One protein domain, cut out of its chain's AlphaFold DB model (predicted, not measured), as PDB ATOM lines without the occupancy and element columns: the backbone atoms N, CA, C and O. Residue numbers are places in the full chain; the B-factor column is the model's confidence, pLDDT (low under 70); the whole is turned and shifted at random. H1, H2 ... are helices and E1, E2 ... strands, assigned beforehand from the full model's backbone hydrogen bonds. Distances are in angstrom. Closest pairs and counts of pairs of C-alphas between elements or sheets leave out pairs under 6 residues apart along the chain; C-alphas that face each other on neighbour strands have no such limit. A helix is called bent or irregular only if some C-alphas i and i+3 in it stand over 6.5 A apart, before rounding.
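What this domain is: This is residues 65 to 110 and 235 to 256 of the 456 residues of the protein "FAD:protein FMN transferase" of Chloroflexi bacterium (UniProt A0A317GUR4). One long helix, H1, lies lengthwise over one face of a four-stranded antiparallel sheet, covering the half made by E1 and E2, with the other face bare. The sheet is two hairpins side by side, E1 with E2 and E3 with E4, and H1 makes the longest axis. The printed part has 68 residues, with four named strands and one named helix in the order E1, E2, H1, E3, E4, and the sheet runs E1, E2, E3, E4. The class is mixed, helices and strands, in two layers, a helix on one face of a sheet. It is compact, with a radius of gyration of the C-alphas of 11.6 A, yet elongated, spanning 37 by 20 by 17 A.

How they stand to each other: E1, residues 65 to 70, and E2, residues 77 to 84, are a hairpin, antiparallel at 164 degrees, with N 68 and O 79 within hydrogen-bond range at 2.9 A. H1, residues 85 to 109, is on the sheet at a height of 8.8 A, over E1 and E2, and runs along the strands, at 15 degrees to E2 on the local plane. H1 touches E1, the closest C-alphas being those of Arg 68 and Ala 95, 6.3 A apart. It touches E2 too, the closest C-alphas being those of Val 79 and Ala 95, 6.2 A apart. In H1, 19 of 21 O i to N i+4 pairs are within hydrogen-bond range. E3, residues 242 to 247, is antiparallel to E2 at 174 degrees, with N 80 and O 244 2.9 A apart. E4, residues 250 to 255, forms a hairpin with E3, antiparallel at 177 degrees, with N 245 and O 252 2.9 A apart. The edge strands E1 and E4 are apart.

Where its parts are: E1 begins at C-alpha 65, (268.044, 203.141, 216.715). E2 is 23.2 A long from first to last C-alpha and H1 35.9 A. H1 is irregular, with C-alphas 86 and 89 7.8 A apart, and ends at C-alpha 109, (263.176, 211.918, 245.010). E3 is 16.8 A long, and E4, 17.2 A, ends at C-alpha 255, (259.118, 212.096, 216.292).

The domain as a whole: The two C-alphas farthest apart, those of Glu 86 and Ser 110, are 37.4 A apart. Residues 111 to 234 are not printed, and C-alphas 110 and 235 are 21.2 A apart across this cut. Of the links that are printed whole, E2 to H1 and E3 to E4 are tight and E1 to E2 is short. The mean pLDDT of the printed part is 95.7, and no printed residue is under 70.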
ATOM      1  N   LEU A  65     268.644 203.064 215.393       95.31
ATOM      2  CA  LEU A  65     268.044 203.141 216.715       95.31
ATOM      3  C   LEU A  65     269.120 202.918 217.779       95.31
ATOM      4  O   LEU A  65     269.704 201.837 217.862       95.31
ATOM      5  N   ILE A  66     269.360 203.930 218.605       97.25
ATOM      6  CA  ILE A  66     270.181 203.806 219.807       97.25
ATOM      7  C   ILE A  66     269.268 203.467 220.977       97.25
ATOM      8  O   ILE A  66     268.246 204.120 221.183       97.25
ATOM      9  N   GLN A  67     269.645 202.453 221.757       97.12
ATOM     10  CA  GLN A  67     268.874 202.016 222.913       97.12
ATOM     11  C   GLN A  67     269.739 201.913 224.170       97.12
ATOM     12  O   GLN A  67     270.874 201.424 224.138       97.12
ATOM     13  N   ARG A  68     269.161 202.331 225.297       97.88
ATOM     14  CA  ARG A  68     269.637 202.039 226.652       97.88
ATOM     15  C   ARG A  68     268.505 201.474 227.489       97.88
ATOM     16  O   ARG A  68     267.343 201.838 227.311       97.88
ATOM     17  N   THR A  69     268.852 200.565 228.391       97.12
ATOM     18  CA  THR A  69     267.928 200.003 229.374       97.12
ATOM     19  C   THR A  69     268.605 199.917 230.734       97.12
ATOM     20  O   THR A  69     269.820 199.750 230.834       97.12
ATOM     21  N   GLY A  70     267.821 200.040 231.796       93.38
ATOM     22  CA  GLY A  70     268.315 199.959 233.165       93.38
ATOM     23  C   GLY A  70     267.172 199.895 234.162       93.38
ATOM     24  O   GLY A  70     266.009 199.796 233.768       93.38
ATOM     25  N   ARG A  71     267.503 199.934 235.457       93.19
ATOM     26  CA  ARG A  71     266.500 199.888 236.533       93.19
ATOM     27  C   ARG A  71     266.595 201.015 237.584       93.19
ATOM     28  O   ARG A  71     266.551 200.702 238.775       93.19
ATOM     29  N   PRO A  72     266.778 202.297 237.206       92.38
ATOM     30  CA  PRO A  72     266.661 203.408 238.156       92.38
ATOM     31  C   PRO A  72     265.198 203.620 238.590       92.38
ATOM     32  O   PRO A  72     264.271 203.094 237.972       92.38
ATOM     33  N   MET A  73     264.972 204.398 239.654       91.25
ATOM     34  CA  MET A  73     263.622 204.760 240.137       91.25
ATOM     35  C   MET A  73     262.757 203.542 240.517       91.25
ATOM     36  O   MET A  73     261.528 203.560 240.382       91.25
ATOM     37  N   ALA A  74     263.408 202.459 240.961       86.50
ATOM     38  CA  ALA A  74     262.797 201.173 241.309       86.50
ATOM     39  C   ALA A  74     261.874 200.592 240.210       86.50
ATOM     40  O   ALA A  74     260.855 199.950 240.494       86.50
ATOM     41  N   THR A  75     262.196 200.832 238.936       87.69
ATOM     42  CA  THR A  75     261.405 200.351 237.799       87.69
ATOM     43  C   THR A  75     262.266 200.106 236.568       87.69
ATOM     44  O   THR A  75     263.410 200.537 236.526       87.69
ATOM     45  N   ASP A  76     261.739 199.394 235.575       92.00
ATOM     46  CA  ASP A  76     262.449 199.198 234.313       92.00
ATOM     47  C   ASP A  76     262.350 200.476 233.475       92.00
ATOM     48  O   ASP A  76     261.260 201.013 233.253       92.00
ATOM     49  N   VAL A  77     263.501 200.959 233.013       95.94
ATOM     50  CA  VAL A  77     263.621 202.154 232.182       95.94
ATOM     51  C   VAL A  77     264.220 201.783 230.837       95.94
ATOM     52  O   VAL A  77     265.187 201.019 230.773       95.94
ATOM     53  N   SER A  78     263.664 202.340 229.764       97.94
ATOM     54  CA  SER A  78     264.263 202.291 228.435       97.94
ATOM     55  C   SER A  78     264.250 203.653 227.752       97.94
ATOM     56  O   SER A  78     263.289 204.416 227.844       97.94
ATOM     57  N   VAL A  79     265.342 203.941 227.053       98.38
ATOM     58  CA  VAL A  79     265.517 205.129 226.216       98.38
ATOM     59  C   VAL A  79     265.836 204.638 224.817       98.38
ATOM     60  O   VAL A  79     266.792 203.887 224.633       98.38
ATOM     61  N   GLN A  80     265.015 205.030 223.854       98.31
ATOM     62  CA  GLN A  80     265.183 204.731 222.439       98.31
ATOM     63  C   GLN A  80     265.288 206.050 221.682       98.31
ATOM     64  O   GLN A  80     264.405 206.891 221.821       98.31
ATOM     65  N   ILE A  81     266.350 206.234 220.899       98.12
ATOM     66  CA  ILE A  81     266.594 207.434 220.091       98.12
ATOM     67  C   ILE A  81     266.795 207.001 218.641       98.12
ATOM     68  O   ILE A  81     267.726 206.255 218.339       98.12
ATOM     69  N   SER A  82     265.916 207.462 217.754       96.56
ATOM     70  CA  SER A  82     266.084 207.343 216.307       96.56
ATOM     71  C   SER A  82     266.878 208.532 215.784       96.56
ATOM     72  O   SER A  82     266.560 209.692 216.060       96.56
ATOM     73  N   THR A  83     267.934 208.230 215.039       95.38
ATOM     74  CA  THR A  83     268.922 209.202 214.577       95.38
ATOM     75  C   THR A  83     269.533 208.758 213.253       95.38
ATOM     76  O   THR A  83     269.423 207.591 212.880       95.38
ATOM     77  N   THR A  84     270.226 209.650 212.547       93.94
ATOM     78  CA  THR A  84     271.060 209.247 211.405       93.94
ATOM     79  C   THR A  84     272.404 208.684 211.873       93.94
ATOM     80  O   THR A  84     272.831 208.908 213.013       93.94
ATOM     81  N   ARG A  85     273.116 207.975 210.986       92.44
ATOM     82  CA  ARG A  85     274.460 207.437 211.276       92.44
ATOM     83  C   ARG A  85     275.475 208.522 211.636       92.44
ATOM     84  O   ARG A  85     276.361 208.273 212.446       92.44
ATOM     85  N   GLU A  86     275.335 209.718 211.076       93.19
ATOM     86  CA  GLU A  86     276.208 210.865 211.338       93.19
ATOM     87  C   GLU A  86     276.071 211.371 212.781       93.19
ATOM     88  O   GLU A  86     277.040 211.843 213.369       93.19
ATOM     89  N   GLN A  87     274.877 211.241 213.363       95.25
ATOM     90  CA  GLN A  87     274.562 211.674 214.725       95.25
ATOM     91  C   GLN A  87     274.634 210.535 215.759       95.25
ATOM     92  O   GLN A  87     274.351 210.764 216.933       95.25
ATOM     93  N   ALA A  88     275.043 209.325 215.355       95.31
ATOM     94  CA  ALA A  88     275.055 208.127 216.199       95.31
ATOM     95  C   ALA A  88     275.752 208.339 217.552       95.31
ATOM     96  O   ALA A  88     275.193 208.011 218.593       95.31
ATOM     97  N   HIS A  89     276.945 208.936 217.538       97.56
ATOM     98  CA  HIS A  89     277.723 209.160 218.754       97.56
ATOM     99  C   HIS A  89     277.040 210.148 219.711       97.56
ATOM    100  O   HIS A  89     276.928 209.877 220.901       97.56
ATOM    101  N   ALA A  90     276.498 211.251 219.183       98.00
ATOM    102  CA  ALA A  90     275.746 212.212 219.989       98.00
ATOM    103  C   ALA A  90     274.469 211.586 220.579       98.00
ATOM    104  O   ALA A  90     274.088 211.897 221.705       98.00
ATOM    105  N   ALA A  91     273.810 210.687 219.840       97.88
ATOM    106  CA  ALA A  91     272.645 209.955 220.330       97.88
ATOM    107  C   ALA A  91     273.004 208.946 221.432       97.88
ATOM    108  O   ALA A  91     272.230 208.775 222.370       97.88
ATOM    109  N   GLU A  92     274.172 208.302 221.358       98.50
ATOM    110  CA  GLU A  92     274.692 207.469 222.451       98.50
ATOM    111  C   GLU A  92     274.938 208.296 223.715       98.50
ATOM    112  O   GLU A  92     274.420 207.934 224.769       98.50
ATOM    113  N   GLU A  93     275.624 209.438 223.599       98.56
ATOM    114  CA  GLU A  93     275.854 210.354 224.724       98.56
ATOM    115  C   GLU A  93     274.539 210.860 225.331       98.56
ATOM    116  O   GLU A  93     274.389 210.904 226.551       98.56
ATOM    117  N   ALA A  94     273.551 211.198 224.498       98.62
ATOM    118  CA  ALA A  94     272.234 211.625 224.961       98.62
ATOM    119  C   ALA A  94     271.456 210.500 225.661       98.62
ATOM    120  O   ALA A  94     270.766 210.753 226.652       98.62
ATOM    121  N   ALA A  95     271.557 209.261 225.173       98.56
ATOM    122  CA  ALA A  95     270.926 208.112 225.809       98.56
ATOM    123  C   ALA A  95     271.580 207.791 227.161       98.56
ATOM    124  O   ALA A  95     270.867 207.505 228.125       98.56
ATOM    125  N   ASP A  96     272.908 207.891 227.257       98.62
ATOM    126  CA  ASP A  96     273.647 207.729 228.513       98.62
ATOM    127  C   ASP A  96     273.310 208.857 229.506       98.62
ATOM    128  O   ASP A  96     272.967 208.581 230.656       98.62
ATOM    129  N   ALA A  97     273.238 210.112 229.044       98.69
ATOM    130  CA  ALA A  97     272.818 211.251 229.863       98.69
ATOM    131  C   ALA A  97     271.374 211.122 230.386       98.69
ATOM    132  O   ALA A  97     271.090 211.510 231.521       98.69
ATOM    133  N   CYS A  98     270.460 210.536 229.601       98.62
ATOM    134  CA  CYS A  98     269.126 210.185 230.094       98.62
ATOM    135  C   CYS A  98     269.199 209.187 231.259       98.62
ATOM    136  O   CYS A  98     268.508 209.364 232.260       98.62
ATOM    137  N   MET A  99     270.023 208.139 231.144       98.50
ATOM    138  CA  MET A  99     270.157 207.125 232.195       98.50
ATOM    139  C   MET A  99     270.752 207.707 233.482       98.50
ATOM    140  O   MET A  99     270.224 207.438 234.564       98.50
ATOM    141  N   ASP A 100     271.777 208.553 233.363       98.44
ATOM    142  CA  ASP A 100     272.369 209.272 234.496       98.44
ATOM    143  C   ASP A 100     271.349 210.200 235.168       98.44
ATOM    144  O   ASP A 100     271.231 210.223 236.396       98.44
ATOM    145  N   TRP A 101     270.540 210.909 234.373       98.44
ATOM    146  CA  TRP A 101     269.443 211.736 234.873       98.44
ATOM    147  C   TRP A 101     268.431 210.933 235.699       98.44
ATOM    148  O   TRP A 101     268.050 211.367 236.787       98.44
ATOM    149  N   PHE A 102     268.016 209.748 235.247       98.31
ATOM    150  CA  PHE A 102     267.096 208.916 236.030       98.31
ATOM    151  C   PHE A 102     267.719 208.423 237.341       98.31
ATOM    152  O   PHE A 102     267.017 208.339 238.349       98.31
ATOM    153  N   GLY A 103     269.027 208.142 237.355       96.81
ATOM    154  CA  GLY A 103     269.760 207.845 238.589       96.81
ATOM    155  C   GLY A 103     269.766 209.029 239.563       96.81
ATOM    156  O   GLY A 103     269.508 208.863 240.753       96.81
ATOM    157  N   GLU A 104     269.980 210.239 239.051       96.56
ATOM    158  CA  GLU A 104     269.995 211.476 239.839       96.56
ATOM    159  C   GLU A 104     268.624 211.802 240.457       96.56
ATOM    160  O   GLU A 104     268.526 212.216 241.621       96.56
ATOM    161  N   VAL A 105     267.554 211.576 239.687       97.06
ATOM    162  CA  VAL A 105     266.167 211.693 240.151       97.06
ATOM    163  C   VAL A 105     265.875 210.679 241.254       97.06
ATOM    164  O   VAL A 105     265.303 211.055 242.277       97.06
ATOM    165  N   ASP A 106     266.276 209.418 241.083       94.44
ATOM    166  CA  ASP A 106     266.063 208.361 242.077       94.44
ATOM    167  C   ASP A 106     266.735 208.704 243.416       94.44
ATOM    168  O   ASP A 106     266.091 208.700 244.467       94.44
ATOM    169  N   LEU A 107     268.001 209.134 243.376       94.12
ATOM    170  CA  LEU A 107     268.755 209.522 244.572       94.12
ATOM    171  C   LEU A 107     268.108 210.680 245.349       94.12
ATOM    172  O   LEU A 107     268.167 210.698 246.580       94.12
ATOM    173  N   ARG A 108     267.482 211.646 244.664       96.44
ATOM    174  CA  ARG A 108     266.862 212.818 245.314       96.44
ATOM    175  C   ARG A 108     265.418 212.618 245.721       96.44
ATOM    176  O   ARG A 108     265.014 213.138 246.762       96.44
ATOM    177  N   LEU A 109     264.633 211.939 244.893       97.19
ATOM    178  CA  LEU A 109     263.176 211.918 245.010       97.19
ATOM    179  C   LEU A 109     262.635 210.590 245.537       97.19
ATOM    180  O   LEU A 109     261.437 210.490 245.801       97.19
ATOM    181  N   SER A 110     263.477 209.571 245.720       94.31
ATOM    182  CA  SER A 110     263.016 208.306 246.280       94.31
ATOM    183  C   SER A 110     262.683 208.441 247.762       94.31
ATOM    184  O   SER A 110     263.526 208.790 248.592       94.31
ATOM    185  N   ARG A 235     265.631 217.789 227.642       95.19
ATOM    186  CA  ARG A 235     267.033 218.118 227.900       95.19
ATOM    187  C   ARG A 235     267.991 217.423 226.934       95.19
ATOM    188  O   ARG A 235     268.996 218.026 226.570       95.19
ATOM    189  N   PHE A 236     267.691 216.190 226.525       97.94
ATOM    190  CA  PHE A 236     268.663 215.352 225.817       97.94
ATOM    191  C   PHE A 236     268.209 214.893 224.430       97.94
ATOM    192  O   PHE A 236     269.060 214.656 223.583       97.94
ATOM    193  N   CYS A 237     266.904 214.775 224.162       96.62
ATOM    194  CA  CYS A 237     266.429 214.030 222.989       96.62
ATOM    195  C   CYS A 237     265.828 214.882 221.861       96.62
ATOM    196  O   CYS A 237     265.693 214.383 220.746       96.62
ATOM    197  N   LEU A 238     265.471 216.147 222.112       93.38
ATOM    198  CA  LEU A 238     264.884 217.036 221.093       93.38
ATOM    199  C   LEU A 238     265.735 217.264 219.826       93.38
ATOM    200  O   LEU A 238     265.137 217.539 218.788       93.38
ATOM    201  N   PRO A 239     267.082 217.186 219.855       94.56
ATOM    202  CA  PRO A 239     267.885 217.332 218.640       94.56
ATOM    203  C   PRO A 239     267.787 216.172 217.632       94.56
ATOM    204  O   PRO A 239     268.298 216.318 216.521       94.56
ATOM    205  N   PHE A 240     267.190 215.032 218.001       94.62
ATOM    206  CA  PHE A 240     267.137 213.825 217.165       94.62
ATOM    207  C   PHE A 240     265.772 213.634 216.498       94.62
ATOM    208  O   PHE A 240     264.757 214.169 216.944       94.62
ATOM    209  N   SER A 241     265.739 212.823 215.438       91.75
ATOM    210  CA  SER A 241     264.542 212.607 214.616       91.75
ATOM    211  C   SER A 241     263.396 211.922 215.351       91.75
ATOM    212  O   SER A 241     262.231 212.157 215.025       91.75
ATOM    213  N   GLY A 242     263.698 211.104 216.358       95.19
ATOM    214  CA  GLY A 242     262.683 210.560 217.243       95.19
ATOM    215  C   GLY A 242     263.253 210.037 218.547       95.19
ATOM    216  O   GLY A 242     264.408 209.635 218.624       95.19
ATOM    217  N   ALA A 243     262.422 210.016 219.583       97.50
ATOM    218  CA  ALA A 243     262.744 209.386 220.845       97.50
ATOM    219  C   ALA A 243     261.500 208.813 221.526       97.50
ATOM    220  O   ALA A 243     260.426 209.420 221.507       97.50
ATOM    221  N   LEU A 244     261.676 207.664 222.173       98.00
ATOM    222  CA  LEU A 244     260.715 207.051 223.079       98.00
ATOM    223  C   LEU A 244     261.426 206.761 224.397       98.00
ATOM    224  O   LEU A 244     262.345 205.945 224.468       98.00
ATOM    225  N   ILE A 245     260.978 207.438 225.445       98.56
ATOM    226  CA  ILE A 245     261.446 207.244 226.813       98.56
ATOM    227  C   ILE A 245     260.336 206.537 227.575       98.56
ATOM    228  O   ILE A 245     259.209 207.023 227.581       98.56
ATOM    229  N   ASN A 246     260.640 205.416 228.219       97.94
ATOM    230  CA  ASN A 246     259.718 204.666 229.062       97.94
ATOM    231  C   ASN A 246     260.309 204.534 230.466       97.94
ATOM    232  O   ASN A 246     261.367 203.929 230.629       97.94
ATOM    233  N   VAL A 247     259.611 205.061 231.470       96.62
ATOM    234  CA  VAL A 247     259.971 204.950 232.885       96.62
ATOM    235  C   VAL A 247     258.872 204.169 233.599       96.62
ATOM    236  O   VAL A 247     257.893 204.731 234.085       96.62
ATOM    237  N   GLY A 248     258.997 202.841 233.643       89.69
ATOM    238  CA  GLY A 248     258.051 201.991 234.364       89.69
ATOM    239  C   GLY A 248     256.607 202.059 233.864       89.69
ATOM    240  O   GLY A 248     255.689 201.999 234.685       89.69
ATOM    241  N   GLY A 249     256.417 202.223 232.553       90.81
ATOM    242  CA  GLY A 249     255.116 202.363 231.896       90.81
ATOM    243  C   GLY A 249     254.661 203.809 231.684       90.81
ATOM    244  O   GLY A 249     253.702 204.020 230.945       90.81
ATOM    245  N   ASP A 250     255.344 204.795 232.278       96.06
ATOM    246  CA  ASP A 250     255.124 206.213 231.990       96.06
ATOM    247  C   ASP A 250     256.058 206.633 230.856       96.06
ATOM    248  O   ASP A 250     257.284 206.636 230.993       96.06
ATOM    249  N   MET A 251     255.473 206.934 229.705       97.25
ATOM    250  CA  MET A 251     256.180 207.113 228.450       97.25
ATOM    251  C   MET A 251     256.104 208.546 227.950       97.25
ATOM    252  O   MET A 251     255.056 209.190 228.027       97.25
ATOM    253  N   ARG A 252     257.198 209.008 227.346       97.00
ATOM    254  CA  ARG A 252     257.278 210.272 226.619       97.00
ATOM    255  C   ARG A 252     257.818 210.041 225.213       97.00
ATOM    256  O   ARG A 252     258.858 209.410 225.047       97.00
ATOM    257  N   VAL A 253     257.108 210.571 224.216       94.88
ATOM    258  CA  VAL A 253     257.385 210.317 222.795       94.88
ATOM    259  C   VAL A 253     257.622 211.614 222.018       94.88
ATOM    260  O   VAL A 253     256.944 212.626 222.239       94.88
ATOM    261  N   HIS A 254     258.586 211.570 221.099       93.44
ATOM    262  CA  HIS A 254     258.866 212.588 220.092       93.44
ATOM    263  C   HIS A 254     259.222 211.937 218.747       93.44
ATOM    264  O   HIS A 254     259.936 210.937 218.716       93.44
ATOM    265  N   GLY A 255     258.772 212.531 217.642       92.44
ATOM    266  CA  GLY A 255     259.118 212.096 216.292       92.44
ATOM    267  C   GLY A 255     258.706 210.654 215.998       92.44
ATOM    268  O   GLY A 255     257.675 210.185 216.470       92.44
ATOM    269  N   GLY A 256     259.512 209.952 215.213       91.31
ATOM    270  CA  GLY A 256     259.240 208.577 214.804       91.31
ATOM    271  C   GLY A 256     260.511 207.736 214.736       91.31
ATOM    272  O   GLY A 256     261.610 208.287 214.800       91.31
TER     273      GLY A 256